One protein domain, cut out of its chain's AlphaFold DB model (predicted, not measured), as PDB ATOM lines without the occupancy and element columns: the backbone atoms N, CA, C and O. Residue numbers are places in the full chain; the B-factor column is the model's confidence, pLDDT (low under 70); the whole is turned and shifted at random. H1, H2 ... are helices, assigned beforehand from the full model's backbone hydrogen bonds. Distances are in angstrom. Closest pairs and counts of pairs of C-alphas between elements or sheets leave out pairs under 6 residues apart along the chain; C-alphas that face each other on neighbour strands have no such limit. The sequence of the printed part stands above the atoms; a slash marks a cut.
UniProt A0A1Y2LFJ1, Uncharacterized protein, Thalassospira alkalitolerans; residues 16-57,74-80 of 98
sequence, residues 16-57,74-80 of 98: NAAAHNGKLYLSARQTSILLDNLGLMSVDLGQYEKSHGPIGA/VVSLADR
ATOM      1  N   ASN A  16     122.690  12.357 147.147       91.06
ATOM      2  CA  ASN A  16     123.771  12.925 147.953       91.06
ATOM      3  C   ASN A  16     124.463  14.093 147.230       91.06
ATOM      4  O   ASN A  16     124.613  15.164 147.809       91.06
ATOM      5  N   ALA A  17     124.826  13.921 145.957       89.12
ATOM      6  CA  ALA A  17     125.468  14.974 145.177       89.12
ATOM      7  C   ALA A  17     124.560  16.201 144.991       89.12
ATOM      8  O   ALA A  17     125.018  17.337 145.124       89.12
ATOM      9  N   ALA A  18     123.268  15.991 144.723       90.12
ATOM     10  CA  ALA A  18     122.281  17.055 144.562       90.12
ATOM     11  C   ALA A  18     122.123  17.880 145.847       90.12
ATOM     12  O   ALA A  18     122.087  19.107 145.787       90.12
ATOM     13  N   ALA A  19     122.135  17.227 147.013       91.56
ATOM     14  CA  ALA A  19     122.125  17.898 148.314       91.56
ATOM     15  C   ALA A  19     123.405  18.716 148.595       91.56
ATOM     16  O   ALA A  19     123.466  19.489 149.554       91.56
ATOM     17  N   HIS A  20     124.444  18.549 147.775       87.00
ATOM     18  CA  HIS A  20     125.783  19.062 148.023       87.00
ATOM     19  C   HIS A  20     126.416  19.751 146.800       87.00
ATOM     20  O   HIS A  20     127.637  19.714 146.615       87.00
ATOM     21  N   ASN A  21     125.605  20.431 145.984       87.00
ATOM     22  CA  ASN A  21     126.052  21.215 144.822       87.00
ATOM     23  C   ASN A  21     126.909  20.403 143.834       87.00
ATOM     24  O   ASN A  21     127.955  20.861 143.372       87.00
ATOM     25  N   GLY A  22     126.489  19.169 143.556       82.19
ATOM     26  CA  GLY A  22     127.161  18.267 142.622       82.19
ATOM     27  C   GLY A  22     128.398  17.566 143.189       82.19
ATOM     28  O   GLY A  22     129.091  16.881 142.444       82.19
ATOM     29  N   LYS A  23     128.691  17.709 144.487       83.38
ATOM     30  CA  LYS A  23     129.831  17.049 145.143       83.38
ATOM     31  C   LYS A  23     129.363  15.861 145.970       83.38
ATOM     32  O   LYS A  23     128.462  15.998 146.788       83.38
ATOM     33  N   LEU A  24     130.021  14.717 145.817       86.44
ATOM     34  CA  LEU A  24     129.796  13.564 146.689       86.44
ATOM     35  C   LEU A  24     130.523  13.781 148.016       86.44
ATOM     36  O   LEU A  24     131.749  13.867 148.047       86.44
ATOM     37  N   TYR A  25     129.769  13.857 149.111       85.69
ATOM     38  CA  TYR A  25     130.331  13.948 150.457       85.69
ATOM     39  C   TYR A  25     130.156  12.617 151.166       85.69
ATOM     40  O   TYR A  25     129.101  12.313 151.725       85.69
ATOM     41  N   LEU A  26     131.229  11.836 151.149       87.81
ATOM     42  CA  LEU A  26     131.319  10.548 151.812       87.81
ATOM     43  C   LEU A  26     132.347  10.636 152.943       87.81
ATOM     44  O   LEU A  26     133.404  11.259 152.809       87.81
ATOM     45  N   SER A  27     132.038  10.017 154.080       88.31
ATOM     46  CA  SER A  27     133.044   9.767 155.116       88.31
ATOM     47  C   SER A  27     134.091   8.773 154.611       88.31
ATOM     48  O   SER A  27     133.797   7.953 153.747       88.31
ATOM     49  N   ALA A  28     135.289   8.771 155.205       86.38
ATOM     50  CA  ALA A  28     136.347   7.823 154.836       86.38
ATOM     51  C   ALA A  28     135.869   6.357 154.859       86.38
ATOM     52  O   ALA A  28     136.174   5.587 153.953       86.38
ATOM     53  N   ARG A  29     135.041   5.993 155.849       90.25
ATOM     54  CA  ARG A  29     134.444   4.654 155.948       90.25
ATOM     55  C   ARG A  29     133.478   4.360 154.799       90.25
ATOM     56  O   ARG A  29     133.536   3.279 154.231       90.25
ATOM     57  N   GLN A  30     132.596   5.303 154.458       88.56
ATOM     58  CA  GLN A  30     131.657   5.141 153.339       88.56
ATOM     59  C   GLN A  30     132.389   5.053 152.000       88.56
ATOM     60  O   GLN A  30     132.023   4.230 151.169       88.56
ATOM     61  N   THR A  31     133.438   5.857 151.817       88.69
ATOM     62  CA  THR A  31     134.298   5.795 150.634       88.69
ATOM     63  C   THR A  31     134.974   4.432 150.520       88.69
ATOM     64  O   THR A  31     134.889   3.829 149.458       88.69
ATOM     65  N   SER A  32     135.577   3.911 151.599       90.94
ATOM     66  CA  SER A  32     136.193   2.570 151.592       90.94
ATOM     67  C   SER A  32     135.177   1.505 151.204       90.94
ATOM     68  O   SER A  32     135.390   0.793 150.235       90.94
ATOM     69  N   ILE A  33     134.022   1.469 151.882       89.62
ATOM     70  CA  ILE A  33     132.962   0.497 151.591       89.62
ATOM     71  C   ILE A  33     132.554   0.574 150.118       89.62
ATOM     72  O   ILE A  33     132.452  -0.459 149.463       89.62
ATOM     73  N   LEU A  34     132.335   1.776 149.580       90.69
ATOM     74  CA  LEU A  34     131.948   1.940 148.182       90.69
ATOM     75  C   LEU A  34     133.022   1.401 147.227       90.69
ATOM     76  O   LEU A  34     132.695   0.648 146.315       90.69
ATOM     77  N   LEU A  35     134.287   1.770 147.436       90.94
ATOM     78  CA  LEU A  35     135.388   1.373 146.557       90.94
ATOM     79  C   LEU A  35     135.691  -0.127 146.643       90.94
ATOM     80  O   LEU A  35     135.858  -0.762 145.605       90.94
ATOM     81  N   ASP A  36     135.687  -0.701 147.847       93.00
ATOM     82  CA  ASP A  36     135.916  -2.131 148.062       93.00
ATOM     83  C   ASP A  36     134.829  -2.963 147.370       93.00
ATOM     84  O   ASP A  36     135.125  -3.911 146.642       93.00
ATOM     85  N   ASN A  37     133.560  -2.567 147.521       90.31
ATOM     86  CA  ASN A  37     132.450  -3.273 146.882       90.31
ATOM     87  C   ASN A  37     132.443  -3.092 145.357       90.31
ATOM     88  O   ASN A  37     132.171  -4.053 144.644       90.31
ATOM     89  N   LEU A  38     132.796  -1.910 144.835       89.25
ATOM     90  CA  LEU A  38     132.984  -1.725 143.389       89.25
ATOM     91  C   LEU A  38     134.110  -2.620 142.846       89.25
ATOM     92  O   LEU A  38     133.976  -3.180 141.758       89.25
ATOM     93  N   GLY A  39     135.189  -2.794 143.615       89.69
ATOM     94  CA  GLY A  39     136.272  -3.721 143.296       89.69
ATOM     95  C   GLY A  39     135.792  -5.171 143.213       89.69
ATOM     96  O   GLY A  39     136.037  -5.838 142.209       89.69
ATOM     97  N   LEU A  40     135.049  -5.643 144.219       90.50
ATOM     98  CA  LEU A  40     134.472  -6.993 144.225       90.50
ATOM     99  C   LEU A  40     133.515  -7.212 143.045       90.50
ATOM    100  O   LEU A  40     133.646  -8.195 142.318       90.50
ATOM    101  N   MET A  41     132.627  -6.254 142.776       88.62
ATOM    102  CA  MET A  41     131.711  -6.321 141.634       88.62
ATOM    103  C   MET A  41     132.444  -6.385 140.290       88.62
ATOM    104  O   MET A  41     131.999  -7.078 139.377       88.62
ATOM    105  N   SER A  42     133.576  -5.687 140.154       87.75
ATOM    106  CA  SER A  42     134.414  -5.775 138.956       87.75
ATOM    107  C   SER A  42     135.003  -7.173 138.766       87.75
ATOM    108  O   SER A  42     135.160  -7.606 137.625       87.75
ATOM    109  N   VAL A  43     135.342  -7.874 139.852       90.19
ATOM    110  CA  VAL A  43     135.826  -9.260 139.783       90.19
ATOM    111  C   VAL A  43     134.705 -10.177 139.304       90.19
ATOM    112  O   VAL A  43     134.916 -10.936 138.359       90.19
ATOM    113  N   ASP A  44     133.515 -10.064 139.893       88.81
ATOM    114  CA  ASP A  44     132.362 -10.898 139.539       88.81
ATOM    115  C   ASP A  44     131.926 -10.687 138.084       88.81
ATOM    116  O   ASP A  44     131.708 -11.654 137.350       88.81
ATOM    117  N   LEU A  45     131.882  -9.430 137.629       87.06
ATOM    118  CA  LEU A  45     131.618  -9.098 136.228       87.06
ATOM    119  C   LEU A  45     132.695  -9.674 135.305       87.06
ATOM    120  O   LEU A  45     132.360 -10.276 134.289       87.06
ATOM    121  N   GLY A  46     133.972  -9.576 135.679       87.94
ATOM    122  CA  GLY A  46     135.062 -10.157 134.899       87.94
ATOM    123  C   GLY A  46     134.981 -11.683 134.795       87.94
ATOM    124  O   GLY A  46     135.335 -12.248 133.761       87.94
ATOM    125  N   GLN A  47     134.498 -12.378 135.831       89.81
ATOM    126  CA  GLN A  47     134.242 -13.821 135.744       89.81
ATOM    127  C   GLN A  47     133.034 -14.128 134.860       89.81
ATOM    128  O   GLN A  47     133.103 -15.031 134.028       89.81
ATOM    129  N   TYR A  48     131.957 -13.350 134.983       88.75
ATOM    130  CA  TYR A  48     130.788 -13.488 134.122       88.75
ATOM    131  C   TYR A  48     131.147 -13.309 132.639       88.75
ATOM    132  O   TYR A  48     130.756 -14.139 131.815       88.75
ATOM    133  N   GLU A  49     131.929 -12.280 132.301       89.06
ATOM    134  CA  GLU A  49     132.360 -11.985 130.930       89.06
ATOM    135  C   GLU A  49     133.238 -13.088 130.332       89.06
ATOM    136  O   GLU A  49     133.130 -13.383 129.143       89.06
ATOM    137  N   LYS A  50     134.068 -13.763 131.139       90.12
ATOM    138  CA  LYS A  50     134.829 -14.934 130.669       90.12
ATOM    139  C   LYS A  50     133.919 -16.081 130.238       90.12
ATOM    140  O   LYS A  50     134.276 -16.827 129.332       90.12
ATOM    141  N   SER A  51     132.770 -16.236 130.892       92.81
ATOM    142  CA  SER A  51     131.823 -17.320 130.621       92.81
ATOM    143  C   SER A  51     130.784 -16.974 129.548       92.81
ATOM    144  O   SER A  51     130.291 -17.880 128.886       92.81
ATOM    145  N   HIS A  52     130.455 -15.691 129.363       89.06
ATOM    146  CA  HIS A  52     129.334 -15.252 128.513       89.06
ATOM    147  C   HIS A  52     129.733 -14.257 127.413       89.06
ATOM    148  O   HIS A  52     128.888 -13.848 126.618       89.06
ATOM    149  N   GLY A  53     131.010 -13.885 127.341       83.50
ATOM    150  CA  GLY A  53     131.511 -12.843 126.452       83.50
ATOM    151  C   GLY A  53     131.411 -11.435 127.059       83.50
ATOM    152  O   GLY A  53     130.747 -11.228 128.076       83.50
ATOM    153  N   PRO A  54     132.096 -10.451 126.452       80.44
ATOM    154  CA  PRO A  54     132.198  -9.093 126.982       80.44
ATOM    155  C   PRO A  54     130.865  -8.334 126.942       80.44
ATOM    156  O   PRO A  54     130.092  -8.444 125.986       80.44
ATOM    157  N   ILE A  55     130.629  -7.479 127.940       77.88
ATOM    158  CA  ILE A  55     129.461  -6.595 127.979       77.88
ATOM    159  C   ILE A  55     129.749  -5.347 127.128       77.88
ATOM    160  O   ILE A  55     130.438  -4.413 127.543       77.88
ATOM    161  N   GLY A  56     129.170  -5.291 125.923       69.19
ATOM    162  CA  GLY A  56     129.433  -4.227 124.937       69.19
ATOM    163  C   GLY A  56     129.061  -2.795 125.360       69.19
ATOM    164  O   GLY A  56     129.498  -1.837 124.728       69.19
ATOM    165  N   ALA A  57     128.290  -2.614 126.436       61.16
ATOM    166  CA  ALA A  57     127.829  -1.303 126.905       61.16
ATOM    167  C   ALA A  57     128.857  -0.526 127.766       61.16
ATOM    168  O   ALA A  57     128.616   0.634 128.106       61.16
ATOM    169  N   VAL A  74     135.957  14.553 143.437       53.94
ATOM    170  CA  VAL A  74     135.756  13.798 144.687       53.94
ATOM    171  C   VAL A  74     136.581  14.432 145.803       53.94
ATOM    172  O   VAL A  74     137.779  14.201 145.917       53.94
ATOM    173  N   VAL A  75     135.938  15.260 146.626       52.94
ATOM    174  CA  VAL A  75     136.572  15.865 147.803       52.94
ATOM    175  C   VAL A  75     136.345  14.950 149.001       52.94
ATOM    176  O   VAL A  75     135.224  14.845 149.502       52.94
ATOM    177  N   SER A  76     137.405  14.313 149.495       46.66
ATOM    178  CA  SER A  76     137.347  13.579 150.759       46.66
ATOM    179  C   SER A  76     137.051  14.539 151.916       46.66
ATOM    180  O   SER A  76     137.671  15.597 152.056       46.66
ATOM    181  N   LEU A  77     136.123  14.170 152.805       51.12
ATOM    182  CA  LEU A  77     135.878  14.929 154.039       51.12
ATOM    183  C   LEU A  77     137.122  14.995 154.943       51.12
ATOM    184  O   LEU A  77     137.264  15.955 155.704       51.12
ATOM    185  N   ALA A  78     138.018  14.003 154.854       51.16
ATOM    186  CA  ALA A  78     139.291  13.998 155.572       51.16
ATOM    187  C   ALA A  78     140.224  15.111 155.062       51.16
ATOM    188  O   ALA A  78     140.750  15.880 155.868       51.16
ATOM    189  N   ASP A  79     140.313  15.287 153.740       52.41
ATOM    190  CA  ASP A  79     141.105  16.359 153.117       52.41
ATOM    191  C   ASP A  79     140.562  17.743 153.476       52.41
ATOM    192  O   ASP A  79     141.320  18.685 153.707       52.41
ATOM    193  N   ARG A  80     139.238  17.877 153.621       53.31
ATOM    194  CA  ARG A  80     138.613  19.144 154.026       53.31
ATOM    195  C   ARG A  80     138.932  19.529 155.472       53.31
ATOM    196  O   ARG A  80     139.048  20.715 155.772       53.31
TER     197      ARG A  80
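AT A GLANCE: This is residues 16 to 57 and 74 to 80 of the 98 residues of an uncharacterized protein of Thalassospira alkalitolerans (UniProt A0A1Y2LFJ1). One long helix, H1, makes the length of a thin rod, with a looping stretch without a named element, residues 16 to 27, and the very short H2 at the end where H1 begins. At its other end residues 53 to 57 turn back. The printed part has 49 residues with two named helices, H1 then H2, and no named strand; the class is all helix. It is extended, with a radius of gyration of the C-alphas of 15.3 A and spans of 43 by 21 by 13 A.

HOW THE PARTS SIT: H1, residues 28 to 52, stands free over residues 35 to 44 and 47 to 52. H2, residues 77 to 80, is close to H1 but not clearly touching: the closest C-alphas, those of Ala 28 and Ala 78, are 6.9 A apart. In H1 every O i to N i+4 pair is within hydrogen-bond range; H2 is too short for such a pair, and its one O i to N i+3 pair is within range.

IN THESE COORDINATES: H1 runs 35.7 A from C-alpha 28 at (136.347, 7.823, 154.836) to C-alpha 52 at (129.334, -15.252, 128.513). H2 spans 5.0 A and ends at C-alpha 80, (138.613, 19.144, 154.026).

THE WHOLE: The C-alphas farthest apart, of Ser 51 and Arg 80, are 43.9 A apart. Residues 58 to 73 are not printed; C-alphas 57 and 74 are 24.6 A apart across this cut, in the link from H1 to H2. The pLDDT is under 70 at residues 56 to 57 and 74 to 80.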